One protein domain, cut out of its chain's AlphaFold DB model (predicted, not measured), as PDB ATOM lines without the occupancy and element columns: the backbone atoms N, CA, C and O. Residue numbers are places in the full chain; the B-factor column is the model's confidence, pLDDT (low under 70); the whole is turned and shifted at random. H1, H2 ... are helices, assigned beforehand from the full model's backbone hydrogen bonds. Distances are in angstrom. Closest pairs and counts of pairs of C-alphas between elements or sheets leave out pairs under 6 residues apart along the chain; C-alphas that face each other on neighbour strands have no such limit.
ATOM      1  N   TYR A 460     132.324 314.901 371.969       87.12
ATOM      2  CA  TYR A 460     131.462 314.182 371.027       87.12
ATOM      3  C   TYR A 460     130.052 314.775 370.919       87.12
ATOM      4  O   TYR A 460     129.559 315.014 369.818       87.12
ATOM      5  N   LYS A 461     129.388 315.060 372.049       86.75
ATOM      6  CA  LYS A 461     128.040 315.656 372.029       86.75
ATOM      7  C   LYS A 461     128.038 317.041 371.397       86.75
ATOM      8  O   LYS A 461     127.069 317.395 370.728       86.75
ATOM      9  N   PHE A 462     129.086 317.827 371.628       90.19
ATOM     10  CA  PHE A 462     129.223 319.137 371.011       90.19
ATOM     11  C   PHE A 462     129.424 319.026 369.496       90.19
ATOM     12  O   PHE A 462     128.783 319.752 368.743       90.19
ATOM     13  N   ASP A 463     130.210 318.057 369.040       89.00
ATOM     14  CA  ASP A 463     130.445 317.813 367.617       89.00
ATOM     15  C   ASP A 463     129.169 317.408 366.878       89.00
ATOM     16  O   ASP A 463     128.898 317.923 365.796       89.00
ATOM     17  N   GLN A 464     128.311 316.598 367.501       88.81
ATOM     18  CA  GLN A 464     126.980 316.309 366.960       88.81
ATOM     19  C   GLN A 464     126.124 317.580 366.818       88.81
ATOM     20  O   GLN A 464     125.427 317.757 365.821       88.81
ATOM     21  N   LYS A 465     126.219 318.524 367.767       90.44
ATOM     22  CA  LYS A 465     125.519 319.817 367.668       90.44
ATOM     23  C   LYS A 465     126.068 320.703 366.555       90.44
ATOM     24  O   LYS A 465     125.292 321.422 365.932       90.44
ATOM     25  N   ILE A 466     127.371 320.641 366.291       91.19
ATOM     26  CA  ILE A 466     127.995 321.321 365.153       91.19
ATOM     27  C   ILE A 466     127.480 320.743 363.830       91.19
ATOM     28  O   ILE A 466     127.116 321.513 362.945       91.19
ATOM     29  N   LEU A 467     127.385 319.415 363.710       90.62
ATOM     30  CA  LEU A 467     126.839 318.760 362.518       90.62
ATOM     31  C   LEU A 467     125.372 319.144 362.271       90.62
ATOM     32  O   LEU A 467     125.034 319.548 361.161       90.62
ATOM     33  N   GLU A 468     124.524 319.121 363.306       91.12
ATOM     34  CA  GLU A 468     123.125 319.576 363.205       91.12
ATOM     35  C   GLU A 468     123.024 321.046 362.746       91.12
ATOM     36  O   GLU A 468     122.142 321.408 361.966       91.12
ATOM     37  N   LEU A 469     123.946 321.901 363.198       90.81
ATOM     38  CA  LEU A 469     123.993 323.317 362.835       90.81
ATOM     39  C   LEU A 469     124.482 323.557 361.401       90.81
ATOM     40  O   LEU A 469     123.971 324.450 360.723       90.81
ATOM     41  N   LEU A 470     125.435 322.754 360.923       90.88
ATOM     42  CA  LEU A 470     125.888 322.771 359.532       90.88
ATOM     43  C   LEU A 470     124.790 322.298 358.575       90.88
ATOM     44  O   LEU A 470     124.577 322.938 357.547       90.88
ATOM     45  N   GLU A 471     124.060 321.240 358.932       91.00
ATOM     46  CA  GLU A 471     122.943 320.743 358.122       91.00
ATOM     47  C   GLU A 471     121.808 321.771 358.052       91.00
ATOM     48  O   GLU A 471     121.298 322.064 356.971       91.00
ATOM     49  N   TYR A 472     121.480 322.421 359.176       90.19
ATOM     50  CA  TYR A 472     120.516 323.522 359.172       90.19
ATOM     51  C   TYR A 472     120.939 324.642 358.212       90.19
ATOM     52  O   TYR A 472     120.135 325.104 357.403       90.19
ATOM     53  N   LYS A 473     122.212 325.058 358.253       88.94
ATOM     54  CA  LYS A 473     122.739 326.086 357.344       88.94
ATOM     55  C   LYS A 473     122.707 325.652 355.886       88.94
ATOM     56  O   LYS A 473     122.420 326.478 355.026       88.94
ATOM     57  N   LYS A 474     122.985 324.382 355.600       88.44
ATOM     58  CA  LYS A 474     122.903 323.829 354.247       88.44
ATOM     59  C   LYS A 474     121.481 323.925 353.686       88.44
ATOM     60  O   LYS A 474     121.323 324.274 352.523       88.44
ATOM     61  N   ILE A 475     120.465 323.667 354.512       88.12
ATOM     62  CA  ILE A 475     119.050 323.695 354.109       88.12
ATOM     63  C   ILE A 475     118.498 325.129 354.031       88.12
ATOM     64  O   ILE A 475     117.781 325.465 353.093       88.12
ATOM     65  N   HIS A 476     118.818 325.981 355.008       83.62
ATOM     66  CA  HIS A 476     118.185 327.298 355.179       83.62
ATOM     67  C   HIS A 476     119.060 328.485 354.749       83.62
ATOM     68  O   HIS A 476     118.614 329.630 354.791       83.62
ATOM     69  N   GLY A 477     120.318 328.246 354.374       78.62
ATOM     70  CA  GLY A 477     121.279 329.275 353.958       78.62
ATOM     71  C   GLY A 477     121.814 330.161 355.092       78.62
ATOM     72  O   GLY A 477     122.685 330.997 354.860       78.62
ATOM     73  N   ASN A 478     121.329 329.990 356.322       81.69
ATOM     74  CA  ASN A 478     121.702 330.794 357.484       81.69
ATOM     75  C   ASN A 478     121.709 329.949 358.771       81.69
ATOM     76  O   ASN A 478     121.382 328.767 358.762       81.69
ATOM     77  N   PHE A 479     122.088 330.560 359.894       85.19
ATOM     78  CA  PHE A 479     122.099 329.900 361.202       85.19
ATOM     79  C   PHE A 479     120.884 330.248 362.074       85.19
ATOM     80  O   PHE A 479     120.909 330.001 363.278       85.19
ATOM     81  N   GLU A 480     119.815 330.831 361.524       82.81
ATOM     82  CA  GLU A 480     118.647 331.343 362.259       82.81
ATOM     83  C   GLU A 480     117.709 330.228 362.750       82.81
ATOM     84  O   GLU A 480     116.531 330.179 362.416       82.81
ATOM     85  N   VAL A 481     118.230 329.319 363.581       85.50
ATOM     86  CA  VAL A 481     117.454 328.223 364.174       85.50
ATOM     87  C   VAL A 481     116.429 328.783 365.177       85.50
ATOM     88  O   VAL A 481     116.839 329.425 366.155       85.50
ATOM     89  N   PRO A 482     115.114 328.535 365.003       84.12
ATOM     90  CA  PRO A 482     114.095 328.940 365.968       84.12
ATOM     91  C   PRO A 482     114.243 328.195 367.301       84.12
ATOM     92  O   PRO A 482     114.558 327.005 367.330       84.12
ATOM     93  N   SER A 483     113.929 328.847 368.423       80.31
ATOM     94  CA  SER A 483     113.998 328.214 369.756       80.31
ATOM     95  C   SER A 483     113.095 326.978 369.886       80.31
ATOM     96  O   SER A 483     113.415 326.056 370.633       80.31
ATOM     97  N   ASN A 484     112.002 326.932 369.118       81.12
ATOM     98  CA  ASN A 484     111.074 325.805 369.017       81.12
ATOM     99  C   ASN A 484     111.223 325.041 367.685       81.12
ATOM    100  O   ASN A 484     110.225 324.636 367.088       81.12
ATOM    101  N   TYR A 485     112.453 324.890 367.179       87.94
ATOM    102  CA  TYR A 485     112.739 324.159 365.941       87.94
ATOM    103  C   TYR A 485     112.124 322.750 365.979       87.94
ATOM    104  O   TYR A 485     112.546 321.899 366.762       87.94
ATOM    105  N   LYS A 486     111.084 322.522 365.165       82.06
ATOM    106  CA  LYS A 486     110.228 321.326 365.256       82.06
ATOM    107  C   LYS A 486     110.982 320.004 365.053       82.06
ATOM    108  O   LYS A 486     110.707 319.097 365.837       82.06
ATOM    109  N   PRO A 487     111.934 319.881 364.103       84.81
ATOM    110  CA  PRO A 487     112.701 318.647 363.933       84.81
ATOM    111  C   PRO A 487     113.516 318.266 365.174       84.81
ATOM    112  O   PRO A 487     113.662 317.087 365.474       84.81
ATOM    113  N   ASN A 488     114.007 319.252 365.938       84.06
ATOM    114  CA  ASN A 488     114.679 319.006 367.212       84.06
ATOM    115  C   ASN A 488     114.556 320.209 368.163       84.06
ATOM    116  O   ASN A 488     115.381 321.130 368.156       84.06
ATOM    117  N   LYS A 489     113.550 320.178 369.045       84.25
ATOM    118  CA  LYS A 489     113.308 321.252 370.028       84.25
ATOM    119  C   LYS A 489     114.492 321.460 370.978       84.25
ATOM    120  O   LYS A 489     114.772 322.588 371.379       84.25
ATOM    121  N   ASN A 490     115.211 320.390 371.325       85.06
ATOM    122  CA  ASN A 490     116.383 320.474 372.198       85.06
ATOM    123  C   ASN A 490     117.535 321.213 371.511       85.06
ATOM    124  O   ASN A 490     118.227 321.995 372.160       85.06
ATOM    125  N   PHE A 491     117.717 321.003 370.206       87.81
ATOM    126  CA  PHE A 491     118.685 321.740 369.399       87.81
ATOM    127  C   PHE A 491     118.313 323.224 369.273       87.81
ATOM    128  O   PHE A 491     119.144 324.077 369.575       87.81
ATOM    129  N   GLY A 492     117.052 323.547 368.961       86.81
ATOM    130  CA  GLY A 492     116.584 324.939 368.914       86.81
ATOM    131  C   GLY A 492     116.788 325.688 370.240       86.81
ATOM    132  O   GLY A 492     117.327 326.797 370.270       86.81
ATOM    133  N   ASN A 493     116.449 325.053 371.366       87.81
ATOM    134  CA  ASN A 493     116.664 325.618 372.702       87.81
ATOM    135  C   ASN A 493     118.161 325.761 373.039       87.81
ATOM    136  O   ASN A 493     118.575 326.740 373.659       87.81
ATOM    137  N   TYR A 494     118.994 324.813 372.605       89.19
ATOM    138  CA  TYR A 494     120.444 324.888 372.769       89.19
ATOM    139  C   TYR A 494     121.043 326.101 372.041       89.19
ATOM    140  O   TYR A 494     121.751 326.890 372.668       89.19
ATOM    141  N   ILE A 495     120.682 326.316 370.771       89.38
ATOM    142  CA  ILE A 495     121.127 327.487 369.999       89.38
ATOM    143  C   ILE A 495     120.620 328.791 370.630       89.38
ATOM    144  O   ILE A 495     121.390 329.737 370.798       89.38
ATOM    145  N   TYR A 496     119.362 328.833 371.082       84.88
ATOM    146  CA  TYR A 496     118.827 329.977 371.830       84.88
ATOM    147  C   TYR A 496     119.644 330.287 373.098       84.88
ATOM    148  O   TYR A 496     119.940 331.448 373.388       84.88
ATOM    149  N   ARG A 497     120.052 329.262 373.856       85.25
ATOM    150  CA  ARG A 497     120.890 329.435 375.054       85.25
ATOM    151  C   ARG A 497     122.290 329.931 374.718       85.25
ATOM    152  O   ARG A 497     122.768 330.811 375.424       85.25
ATOM    153  N   ILE A 498     122.918 329.430 373.654       88.00
ATOM    154  CA  ILE A 498     124.212 329.951 373.186       88.00
ATOM    155  C   ILE A 498     124.082 331.438 372.842       88.00
ATOM    156  O   ILE A 498     124.872 332.246 373.325       88.00
ATOM    157  N   ARG A 499     123.039 331.819 372.097       80.62
ATOM    158  CA  ARG A 499     122.777 333.213 371.700       80.62
ATOM    159  C   ARG A 499     122.499 334.152 372.870       80.62
ATOM    160  O   ARG A 499     122.877 335.316 372.826       80.62
ATOM    161  N   THR A 500     121.824 333.672 373.913       75.19
ATOM    162  CA  THR A 500     121.385 334.520 375.038       75.19
ATOM    163  C   THR A 500     122.340 334.517 376.224       75.19
ATOM    164  O   THR A 500     122.489 335.546 376.875       75.19
ATOM    165  N   LYS A 501     122.968 333.376 376.523       79.25
ATOM    166  CA  LYS A 501     123.795 333.164 377.720       79.25
ATOM    167  C   LYS A 501     125.265 332.884 377.412       79.25
ATOM    168  O   LYS A 501     126.056 332.914 378.346       79.25
ATOM    169  N   GLY A 502     125.639 332.615 376.165       80.25
ATOM    170  CA  GLY A 502     127.025 332.325 375.801       80.25
ATOM    171  C   GLY A 502     127.547 330.964 376.256       80.25
ATOM    172  O   GLY A 502     126.827 330.157 376.852       80.25
ATOM    173  N   LEU A 503     128.829 330.738 375.966       83.00
ATOM    174  CA  LEU A 503     129.625 329.576 376.371       83.00
ATOM    175  C   LEU A 503     130.874 330.062 377.118       83.00
ATOM    176  O   LEU A 503     131.349 331.163 376.852       83.00
ATOM    177  N   GLU A 504     131.395 329.258 378.045       81.06
ATOM    178  CA  GLU A 504     132.624 329.589 378.791       81.06
ATOM    179  C   GLU A 504     133.852 328.907 378.174       81.06
ATOM    180  O   GLU A 504     134.974 329.401 378.266       81.06
ATOM    181  N   GLU A 505     133.649 327.771 377.511       86.31
ATOM    182  CA  GLU A 505     134.711 326.940 376.969       86.31
ATOM    183  C   GLU A 505     135.237 327.501 375.639       86.31
ATOM    184  O   GLU A 505     134.586 327.416 374.594       86.31
ATOM    185  N   SER A 506     136.461 328.032 375.666       79.50
ATOM    186  CA  SER A 506     137.119 328.674 374.518       79.50
ATOM    187  C   SER A 506     137.203 327.789 373.270       79.50
ATOM    188  O   SER A 506     137.058 328.282 372.153       79.50
ATOM    189  N   TRP A 507     137.382 326.477 373.435       87.38
ATOM    190  CA  TRP A 507     137.440 325.537 372.313       87.38
ATOM    191  C   TRP A 507     136.080 325.358 371.614       87.38
ATOM    192  O   TRP A 507     136.047 325.220 370.390       87.38
ATOM    193  N   LYS A 508     134.959 325.431 372.351       89.94
ATOM    194  CA  LYS A 508     133.599 325.388 371.781       89.94
ATOM    195  C   LYS A 508     133.306 326.656 370.985       89.94
ATOM    196  O   LYS A 508     132.790 326.585 369.872       89.94
ATOM    197  N   ILE A 509     133.689 327.807 371.544       84.19
ATOM    198  CA  ILE A 509     133.567 329.119 370.893       84.19
ATOM    199  C   ILE A 509     134.345 329.125 369.577       84.19
ATOM    200  O   ILE A 509     133.774 329.433 368.536       84.19
ATOM    201  N   LYS A 510     135.616 328.709 369.610       81.56
ATOM    202  CA  LYS A 510     136.466 328.649 368.417       81.56
ATOM    203  C   LYS A 510     135.858 327.763 367.325       81.56
ATOM    204  O   LYS A 510     135.743 328.197 366.188       81.56
ATOM    205  N   LYS A 511     135.389 326.559 367.671       88.06
ATOM    206  CA  LYS A 511     134.798 325.626 366.696       88.06
ATOM    207  C   LYS A 511     133.504 326.160 366.062       88.06
ATOM    208  O   LYS A 511     133.263 325.918 364.885       88.06
ATOM    209  N   LEU A 512     132.696 326.921 366.807       87.50
ATOM    210  CA  LEU A 512     131.532 327.639 366.264       87.50
ATOM    211  C   LEU A 512     131.947 328.774 365.320       87.50
ATOM    212  O   LEU A 512     131.371 328.927 364.246       87.50
ATOM    213  N   GLN A 513     132.972 329.540 365.684       81.56
ATOM    214  CA  GLN A 513     133.505 330.604 364.834       81.56
ATOM    215  C   GLN A 513     134.092 330.050 363.528       81.56
ATOM    216  O   GLN A 513     133.862 330.630 362.468       81.56
ATOM    217  N   ASP A 514     134.780 328.906 363.584       82.12
ATOM    218  CA  ASP A 514     135.391 328.252 362.421       82.12
ATOM    219  C   ASP A 514     134.341 327.821 361.374       82.12
ATOM    220  O   ASP A 514     134.601 327.890 360.174       82.12
ATOM    221  N   ILE A 515     133.121 327.454 361.795       82.69
ATOM    222  CA  ILE A 515     131.999 327.155 360.878       82.69
ATOM    223  C   ILE A 515     131.201 328.405 360.452       82.69
ATOM    224  O   ILE A 515     130.246 328.321 359.668       82.69
ATOM    225  N   GLY A 516     131.577 329.579 360.967       76.69
ATOM    226  CA  GLY A 516     130.940 330.864 360.694       76.69
ATOM    227  C   GLY A 516     129.751 331.206 361.601       76.69
ATOM    228  O   GLY A 516     128.968 332.089 361.251       76.69
ATOM    229  N   PHE A 517     129.572 330.512 362.728       81.75
ATOM    230  CA  PHE A 517     128.558 330.835 363.733       81.75
ATOM    231  C   PHE A 517     129.141 331.803 364.774       81.75
ATOM    232  O   PHE A 517     129.866 331.402 365.684       81.75
ATOM    233  N   PHE A 518     128.812 333.092 364.651       72.50
ATOM    234  CA  PHE A 518     129.365 334.155 365.508       72.50
ATOM    235  C   PHE A 518     128.392 334.667 366.584       72.50
ATOM    236  O   PHE A 518     128.774 335.457 367.444       72.50
ATOM    237  N   GLU A 519     127.135 334.217 366.569       70.12
ATOM    238  CA  GLU A 519     126.066 334.705 367.449       70.12
ATOM    239  C   GLU A 519     126.101 334.050 368.840       70.12
ATOM    240  O   GLU A 519     125.193 333.325 369.249       70.12
ATOM    241  N   ILE A 520     127.179 334.298 369.582       75.00
ATOM    242  CA  ILE A 520     127.399 333.764 370.930       75.00
ATOM    243  C   ILE A 520     127.185 334.896 371.947       75.00
ATOM    244  O   ILE A 520     127.879 335.914 371.912       75.00
ATOM    245  N   GLY A 521     126.197 334.736 372.834       69.00
ATOM    246  CA  GLY A 521     125.843 335.713 373.874       69.00
ATOM    247  C   GLY A 521     126.816 335.747 375.058       69.00
ATOM    248  O   GLY A 521     127.836 335.066 375.049       69.00
ATOM    249  N   THR A 522     126.484 336.503 376.110       64.75
ATOM    250  CA  THR A 522     127.226 336.538 377.390       64.75
ATOM    251  C   THR A 522     126.300 336.555 378.598       64.75
ATOM    252  O   THR A 522     125.145 336.978 378.515       64.75
ATOM    253  N   ARG A 523     126.808 336.078 379.743       59.28
ATOM    254  CA  ARG A 523     126.038 335.928 380.988       59.28
ATOM    255  C   ARG A 523     125.857 337.241 381.747       59.28
ATOM    256  O   ARG A 523     124.878 337.364 382.482       59.28
ATOM    257  N   THR A 524     126.749 338.225 381.588       56.31
ATOM    258  CA  THR A 524     126.723 339.447 382.410       56.31
ATOM    259  C   THR A 524     126.388 340.720 381.626       56.31
ATOM    260  O   THR A 524     126.738 340.897 380.461       56.31
ATOM    261  N   LYS A 525     125.726 341.679 382.294       49.41
ATOM    262  CA  LYS A 525     125.372 342.995 381.722       49.41
ATOM    263  C   LYS A 525     126.614 343.825 381.343       49.41
ATOM    264  O   LYS A 525     126.527 344.658 380.451       49.41
ATOM    265  N   LYS A 526     127.754 343.567 382.001       47.09
ATOM    266  CA  LYS A 526     129.051 344.242 381.813       47.09
ATOM    267  C   LYS A 526     129.805 343.739 380.570       47.09
ATOM    268  O   LYS A 526     130.594 344.481 380.001       47.09
ATOM    269  N   GLU A 527     129.525 342.515 380.122       50.44
ATOM    270  CA  GLU A 527     130.115 341.906 378.918       50.44
ATOM    271  C   GLU A 527     129.363 342.248 377.622       50.44
ATOM    272  O   GLU A 527     129.891 342.024 376.536       50.44
ATOM    273  N   LYS A 528     128.160 342.836 377.713       48.16
ATOM    274  CA  LYS A 528     127.347 343.241 376.551       48.16
ATOM    275  C   LYS A 528     127.960 344.378 375.720       48.16
ATOM    276  O   LYS A 528     127.598 344.530 374.554       48.16
ATOM    277  N   GLU A 529     128.878 345.171 376.275       45.22
ATOM    278  CA  GLU A 529     129.586 346.209 375.516       45.22
ATOM    279  C   GLU A 529     130.696 345.586 374.651       45.22
ATOM    280  O   GLU A 529     131.733 345.166 375.157       45.22
ATOM    281  N   GLY A 530     130.490 345.551 373.328       50.69
ATOM    282  CA  GLY A 530     131.528 345.172 372.358       50.69
ATOM    283  C   GLY A 530     131.404 343.779 371.730       50.69
ATOM    284  O   GLY A 530     132.339 343.354 371.059       50.69
ATOM    285  N   HIS A 531     130.277 343.076 371.880       57.47
ATOM    286  CA  HIS A 531     130.057 341.800 371.184       57.47
ATOM    287  C   HIS A 531     130.080 341.926 369.654       57.47
ATOM    288  O   HIS A 531     129.577 342.901 369.084       57.47
ATOM    289  N   VAL A 532     130.601 340.895 368.985       58.75
ATOM    290  CA  VAL A 532     130.412 340.681 367.545       58.75
ATOM    291  C   VAL A 532     128.964 340.253 367.328       58.75
ATOM    292  O   VAL A 532     128.595 339.107 367.550       58.75
ATOM    293  N   THR A 533     128.113 341.205 366.962       62.41
ATOM    294  CA  THR A 533     126.723 340.935 366.576       62.41
ATOM    295  C   THR A 533     126.637 340.647 365.077       62.41
ATOM    296  O   THR A 533     127.529 341.042 364.324       62.41
ATOM    297  N   GLN A 534     125.540 340.043 364.606       60.84
ATOM    298  CA  GLN A 534     125.291 339.880 363.166       60.84
ATOM    299  C   GLN A 534     125.350 341.229 362.427       60.84
ATOM    300  O   GLN A 534     125.934 341.329 361.354       60.84
ATOM    301  N   ASN A 535     124.869 342.311 363.052       67.38
ATOM    302  CA  ASN A 535     125.017 343.672 362.525       67.38
ATOM    303  C   ASN A 535     126.480 344.122 362.412       67.38
ATOM    304  O   ASN A 535     126.830 344.828 361.468       67.38
ATOM    305  N   TRP A 536     127.342 343.738 363.357       80.00
ATOM    306  CA  TRP A 536     128.774 344.029 363.278       80.00
ATOM    307  C   TRP A 536     129.412 343.315 362.079       80.00
ATOM    308  O   TRP A 536     130.145 343.946 361.321       80.00
ATOM    309  N   TYR A 537     129.077 342.039 361.858       75.69
ATOM    310  CA  TYR A 537     129.591 341.265 360.724       75.69
ATOM    311  C   TYR A 537     129.031 341.747 359.376       75.69
ATOM    312  O   TYR A 537     129.787 341.935 358.431       75.69
ATOM    313  N   ASN A 538     127.733 342.053 359.293       76.62
ATOM    314  CA  ASN A 538     127.112 342.604 358.083       76.62
ATOM    315  C   ASN A 538     127.764 343.930 357.655       76.62
ATOM    316  O   ASN A 538     127.941 344.179 356.464       76.62
ATOM    317  N   ASN A 539     128.148 344.775 358.618       83.12
ATOM    318  CA  ASN A 539     128.903 345.997 358.338       83.12
ATOM    319  C   ASN A 539     130.347 345.695 357.909       83.12
ATOM    320  O   ASN A 539     130.857 346.357 357.010       83.12
ATOM    321  N   LEU A 540     130.999 344.685 358.495       84.38
ATOM    322  CA  LEU A 540     132.325 344.232 358.061       84.38
ATOM    323  C   LEU A 540     132.303 343.724 356.605       84.38
ATOM    324  O   LEU A 540     133.171 344.101 355.825       84.38
ATOM    325  N   GLU A 541     131.303 342.928 356.222       80.75
ATOM    326  CA  GLU A 541     131.122 342.440 354.845       80.75
ATOM    327  C   GLU A 541     130.841 343.573 353.851       80.75
ATOM    328  O   GLU A 541     131.364 343.571 352.739       80.75
ATOM    329  N   GLN A 542     130.072 344.590 354.247       85.06
ATOM    330  CA  GLN A 542     129.914 345.797 353.429       85.06
ATOM    331  C   GLN A 542     131.240 346.551 353.273       85.06
ATOM    332  O   GLN A 542     131.545 347.021 352.183       85.06
ATOM    333  N   LEU A 543     132.057 346.615 354.331       86.25
ATOM    334  CA  LEU A 543     133.374 347.253 354.293       86.25
ATOM    335  C   LEU A 543     134.361 346.504 353.382       86.25
ATOM    336  O   LEU A 543     135.164 347.149 352.715       86.25
ATOM    337  N   LYS A 544     134.280 345.164 353.313       85.19
ATOM    338  CA  LYS A 544     135.090 344.323 352.407       85.19
ATOM    339  C   LYS A 544     134.857 344.623 350.930       85.19
ATOM    340  O   LYS A 544     135.767 344.448 350.130       85.19
ATOM    341  N   LYS A 545     133.642 345.043 350.571       84.69
ATOM    342  CA  LYS A 545     133.266 345.352 349.184       84.69
ATOM    343  C   LYS A 545     133.791 346.711 348.708       84.69
ATOM    344  O   LYS A 545     133.669 347.013 347.527       84.69
ATOM    345  N   LEU A 546     134.350 347.530 349.602       84.62
ATOM    346  CA  LEU A 546     134.893 348.841 349.255       84.62
ATOM    347  C   LEU A 546     136.348 348.729 348.797       84.62
ATOM    348  O   LEU A 546     137.157 348.056 349.430       84.62
ATOM    349  N   SER A 547     136.701 349.485 347.756       79.75
ATOM    350  CA  SER A 547     138.090 349.638 347.304       79.75
ATOM    351  C   SER A 547     138.984 350.286 348.372       79.75
ATOM    352  O   SER A 547     140.164 349.953 348.474       79.75
ATOM    353  N   ASN A 548     138.423 351.170 349.213       83.00
ATOM    354  CA  ASN A 548     139.093 351.740 350.381       83.00
ATOM    355  C   ASN A 548     138.266 351.537 351.670       83.00
ATOM    356  O   ASN A 548     137.268 352.229 351.883       83.00
ATOM    357  N   PRO A 549     138.712 350.667 352.592       83.56
ATOM    358  CA  PRO A 549     137.991 350.373 353.831       83.56
ATOM    359  C   PRO A 549     138.157 351.452 354.920       83.56
ATOM    360  O   PRO A 549     137.547 351.358 355.986       83.56
ATOM    361  N   ASN A 550     138.970 352.495 354.708       83.19
ATOM    362  CA  ASN A 550     139.189 353.577 355.675       83.19
ATOM    363  C   ASN A 550     138.260 354.776 355.448       83.19
ATOM    364  O   ASN A 550     138.709 355.868 355.109       83.19
ATOM    365  N   LEU A 551     136.967 354.590 355.715       83.00
ATOM    366  CA  LEU A 551     135.979 355.660 355.575       83.00
ATOM    367  C   LEU A 551     136.222 356.831 356.559       83.00
ATOM    368  O   LEU A 551     136.411 356.588 357.764       83.00
ATOM    369  N   PRO A 552     136.179 358.097 356.090       74.00
ATOM    370  CA  PRO A 552     136.074 359.278 356.948       74.00
ATOM    371  C   PRO A 552     134.744 359.282 357.707       74.00
ATOM    372  O   PRO A 552     133.736 358.825 357.174       74.00
ATOM    373  N   LYS A 553     134.719 359.838 358.928       67.50
ATOM    374  CA  LYS A 553     133.503 359.908 359.767       67.50
ATOM    375  C   LYS A 553     132.325 360.566 359.034       67.50
ATOM    376  O   LYS A 553     131.195 360.114 359.195       67.50
ATOM    377  N   ASP A 554     132.622 361.574 358.219       72.81
ATOM    378  CA  ASP A 554     131.642 362.424 357.539       72.81
ATOM    379  C   ASP A 554     131.436 362.024 356.064       72.81
ATOM    380  O   ASP A 554     131.027 362.838 355.237       72.81
ATOM    381  N   SER A 555     131.734 360.766 355.707       78.62
ATOM    382  CA  SER A 555     131.468 360.243 354.362       78.62
ATOM    383  C   SER A 555     129.977 360.355 354.021       78.62
ATOM    384  O   SER A 555     129.132 359.743 354.679       78.62
ATOM    385  N   LYS A 556     129.667 361.123 352.968       77.69
ATOM    386  CA  LYS A 556     128.303 361.283 352.439       77.69
ATOM    387  C   LYS A 556     127.820 360.057 351.658       77.69
ATOM    388  O   LYS A 556     126.620 359.828 351.586       77.69
ATOM    389  N   GLU A 557     128.747 359.271 351.116       79.94
ATOM    390  CA  GLU A 557     128.467 358.091 350.291       79.94
ATOM    391  C   GLU A 557     128.032 356.883 351.139       79.94
ATOM    392  O   GLU A 557     127.072 356.194 350.805       79.94
ATOM    393  N   TYR A 558     128.667 356.676 352.302       83.94
ATOM    394  CA  TYR A 558     128.355 355.563 353.209       83.94
ATOM    395  C   TYR A 558     128.153 356.026 354.665       83.94
ATOM    396  O   TYR A 558     128.867 355.577 355.567       83.94
ATOM    397  N   PRO A 559     127.162 356.888 354.957       79.12
ATOM    398  CA  PRO A 559     127.056 357.589 356.242       79.12
ATOM    399  C   PRO A 559     126.870 356.647 357.442       79.12
ATOM    400  O   PRO A 559     127.454 356.847 358.510       79.12
ATOM    401  N   LYS A 560     126.092 355.567 357.278       78.81
ATOM    402  CA  LYS A 560     125.868 354.571 358.343       78.81
ATOM    403  C   LYS A 560     127.122 353.733 358.615       78.81
ATOM    404  O   LYS A 560     127.483 353.534 359.777       78.81
ATOM    405  N   LEU A 561     127.804 353.288 357.558       84.12
ATOM    406  CA  LEU A 561     129.003 352.453 357.649       84.12
ATOM    407  C   LEU A 561     130.213 353.250 358.167       84.12
ATOM    408  O   LEU A 561     130.950 352.763 359.023       84.12
ATOM    409  N   ALA A 562     130.351 354.510 357.747       78.19
ATOM    410  CA  ALA A 562     131.352 355.452 358.243       78.19
ATOM    411  C   ALA A 562     131.198 355.739 359.743       78.19
ATOM    412  O   ALA A 562     132.168 355.658 360.503       78.19
ATOM    413  N   LYS A 563     129.965 355.995 360.205       75.62
ATOM    414  CA  LYS A 563     129.659 356.181 361.632       75.62
ATOM    415  C   LYS A 563     129.958 354.920 362.445       75.62
ATOM    416  O   LYS A 563     130.522 355.008 363.537       75.62
ATOM    417  N   TRP A 564     129.620 353.744 361.914       87.00
ATOM    418  CA  TRP A 564     129.939 352.467 362.549       87.00
ATOM    419  C   TRP A 564     131.455 352.237 362.657       87.00
ATOM    420  O   TRP A 564     131.934 351.932 363.752       87.00
ATOM    421  N   LEU A 565     132.217 352.454 361.576       83.69
ATOM    422  CA  LEU A 565     133.677 352.299 361.548       83.69
ATOM    423  C   LEU A 565     134.372 353.287 362.497       83.69
ATOM    424  O   LEU A 565     135.297 352.917 363.223       83.69
ATOM    425  N   HIS A 566     133.897 354.536 362.540       77.06
ATOM    426  CA  HIS A 566     134.368 355.547 363.485       77.06
ATOM    427  C   HIS A 566     134.188 355.085 364.938       77.06
ATOM    428  O   HIS A 566     135.115 355.197 365.746       77.06
ATOM    429  N   ASN A 567     133.034 354.497 365.262       73.25
ATOM    430  CA  ASN A 567     132.790 353.930 366.585       73.25
ATOM    431  C   ASN A 567     133.730 352.752 366.890       73.25
ATOM    432  O   ASN A 567     134.232 352.684 368.008       73.25
ATOM    433  N   GLN A 568     134.064 351.885 365.922       82.50
ATOM    434  CA  GLN A 568     135.050 350.808 366.135       82.50
ATOM    435  C   GLN A 568     136.445 351.361 366.462       82.50
ATOM    436  O   GLN A 568     137.073 350.939 367.435       82.50
ATOM    437  N   LYS A 569     136.907 352.367 365.704       77.31
ATOM    438  CA  LYS A 569     138.186 353.062 365.950       77.31
ATOM    439  C   LYS A 569     138.210 353.723 367.334       77.31
ATOM    440  O   LYS A 569     139.220 353.653 368.037       77.31
ATOM    441  N   ARG A 570     137.090 354.320 367.756       69.88
ATOM    442  CA  ARG A 570     136.917 354.908 369.093       69.88
ATOM    443  C   ARG A 570     136.988 353.845 370.195       69.88
ATOM    444  O   ARG A 570     137.727 354.024 371.157       69.88
ATOM    445  N   THR A 571     136.281 352.728 370.047       68.50
ATOM    446  CA  THR A 571     136.290 351.615 371.010       68.50
ATOM    447  C   THR A 571     137.680 350.969 371.127       68.50
ATOM    448  O   THR A 571     138.114 350.657 372.238       68.50
ATOM    449  N   PHE A 572     138.423 350.850 370.016       72.25
ATOM    450  CA  PHE A 572     139.821 350.393 370.009       72.25
ATOM    451  C   PHE A 572     140.742 351.326 370.799       72.25
ATOM    452  O   PHE A 572     141.514 350.861 371.639       72.25
ATOM    453  N   ARG A 573     140.621 352.644 370.583       63.97
ATOM    454  CA  ARG A 573     141.404 353.662 371.302       63.97
ATOM    455  C   ARG A 573     141.248 353.539 372.821       63.97
ATOM    456  O   ARG A 573     142.230 353.716 373.531       63.97
ATOM    457  N   TYR A 574     140.058 353.198 373.318       58.44
ATOM    458  CA  TYR A 574     139.787 353.028 374.754       58.44
ATOM    459  C   TYR A 574     140.030 351.608 375.289       58.44
ATOM    460  O   TYR A 574     139.657 351.319 376.424       58.44
ATOM    461  N   GLY A 575     140.620 350.709 374.492       66.06
ATOM    462  CA  GLY A 575     140.944 349.345 374.922       66.06
ATOM    463  C   GLY A 575     139.729 348.442 375.157       66.06
ATOM    464  O   GLY A 575     139.855 347.433 375.839       66.06
ATOM    465  N   ARG A 576     138.557 348.796 374.611       62.28
ATOM    466  CA  ARG A 576     137.303 348.035 374.789       62.28
ATOM    467  C   ARG A 576     136.961 347.132 373.600       62.28
ATOM    468  O   ARG A 576     135.999 346.377 373.672       62.28
ATOM    469  N   LEU A 577     137.710 347.233 372.499       75.56
ATOM    470  CA  LEU A 577     137.490 346.415 371.304       75.56
ATOM    471  C   LEU A 577     138.140 345.041 371.503       75.56
ATOM    472  O   LEU A 577     139.292 344.980 371.930       75.56
ATOM    473  N   LYS A 578     137.413 343.959 371.213       73.69
ATOM    474  CA  LYS A 578     137.886 342.586 371.443       73.69
ATOM    475  C   LYS A 578     138.955 342.182 370.421       73.69
ATOM    476  O   LYS A 578     138.948 342.660 369.287       73.69
ATOM    477  N   ASP A 579     139.839 341.262 370.801       70.12
ATOM    478  CA  ASP A 579     140.972 340.838 369.960       70.12
ATOM    479  C   ASP A 579     140.538 340.240 368.611       70.12
ATOM    480  O   ASP A 579     141.174 340.485 367.586       70.12
ATOM    481  N   GLU A 580     139.407 339.535 368.577       71.44
ATOM    482  CA  GLU A 580     138.812 338.976 367.355       71.44
ATOM    483  C   GLU A 580     138.394 340.076 366.365       71.44
ATOM    484  O   GLU A 580     138.739 340.030 365.184       71.44
ATOM    485  N   GLN A 581     137.729 341.127 366.858       78.19
ATOM    486  CA  GLN A 581     137.330 342.293 366.060       78.19
ATOM    487  C   GLN A 581     138.550 343.054 365.538       78.19
ATOM    488  O   GLN A 581     138.568 343.507 364.394       78.19
ATOM    489  N   ILE A 582     139.589 343.180 366.371       80.44
ATOM    490  CA  ILE A 582     140.861 343.801 365.992       80.44
ATOM    491  C   ILE A 582     141.511 343.014 364.853       80.44
ATOM    492  O   ILE A 582     141.992 343.623 363.897       80.44
ATOM    493  N   LYS A 583     141.518 341.680 364.941       82.00
ATOM    494  CA  LYS A 583     142.088 340.799 363.918       82.00
ATOM    495  C   LYS A 583     141.378 340.972 362.576       82.00
ATOM    496  O   LYS A 583     142.055 341.169 361.570       82.00
ATOM    497  N   GLU A 584     140.047 340.967 362.558       82.94
ATOM    498  CA  GLU A 584     139.271 341.141 361.322       82.94
ATOM    499  C   GLU A 584     139.438 342.538 360.704       82.94
ATOM    500  O   GLU A 584     139.666 342.655 359.504       82.94
ATOM    501  N   LEU A 585     139.430 343.609 361.505       85.62
ATOM    502  CA  LEU A 585     139.660 344.966 360.985       85.62
ATOM    503  C   LEU A 585     141.087 345.147 360.442       85.62
ATOM    504  O   LEU A 585     141.280 345.816 359.426       85.62
ATOM    505  N   LYS A 586     142.089 344.529 361.082       85.31
ATOM    506  CA  LYS A 586     143.475 344.537 360.591       85.31
ATOM    507  C   LYS A 586     143.635 343.772 359.277       85.31
ATOM    508  O   LYS A 586     144.362 344.254 358.418       85.31
ATOM    509  N   LYS A 587     142.940 342.639 359.089       86.00
ATOM    510  CA  LYS A 587     142.933 341.905 357.805       86.00
ATOM    511  C   LYS A 587     142.455 342.776 356.642       86.00
ATOM    512  O   LYS A 587     142.933 342.612 355.529       86.00
ATOM    513  N   LEU A 588     141.542 343.709 356.905       85.75
ATOM    514  CA  LEU A 588     141.036 344.657 355.910       85.75
ATOM    515  C   LEU A 588     141.890 345.927 355.784       85.75
ATOM    516  O   LEU A 588     141.422 346.905 355.217       85.75
ATOM    517  N   ASN A 589     143.106 345.980 356.339       85.12
ATOM    518  CA  ASN A 589     143.953 347.182 356.325       85.12
ATOM    519  C   ASN A 589     143.261 348.452 356.876       85.12
ATOM    520  O   ASN A 589     143.568 349.587 356.488       85.12
TER     521      ASN A 589
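Overview. This is residues 460 to 589 of the 662 residues of an uncharacterized protein of Winogradskyella sp. PG-2 (UniProt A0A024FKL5). Two loose lobes of three helices each stand end to end: H1, H2 and H3, then H4, H5 and H6, joined by the long stretch 515 to 533. H1 and H3 run the same way with H2 crosswise to H1; H4 and H6 run the same way with H5 crosswise to H4. The 130 printed residues, all helix in class with no named strand, are only just compact, close to loose, with a radius of gyration of the C-alphas of 16.7 A and spans of 48 by 32 by 23 A.

Arrangement. H1, residues 460 to 476, is close to but not clearly touching H2, residues 489 to 501, about perpendicular at 83 degrees; their closest C-alphas, of Lys 465 and Phe 491, are 7.3 A apart. H3, residues 506 to 514, is likewise close to but not clearly touching H1, the closest C-alphas, Ile 466 and Leu 512, being 7.3 A apart. H4, residues 534 to 544, touches residues 561 to 564 alone of H5, residues 559 to 573; the closest C-alphas, of Asn 539 and Leu 561, are 6.5 A apart. H6, residues 579 to 587, is close to but not clearly touching H4, with the closest C-alphas, Leu 540 and Leu 585, 7.9 A apart. Every O i to N i+4 pair is within hydrogen-bond range in H1 to H6.

Along the chain. H1 begins at C-alpha 460 (131.462, 314.182, 371.027) and measures 24.5 A, H2 17.6 A, H5 21.2 A; H6 ends at C-alpha 587 (142.933, 341.905, 357.805).

Size, cuts and confidence. The farthest C-alphas, of Tyr 460 and Lys 556, are 50.7 A apart. The printed part has no cut; the links H1 to H2, H3 to H4 and H4 to H5 are long. The pLDDT is under 70 for 22 residues, among them 521 to 535.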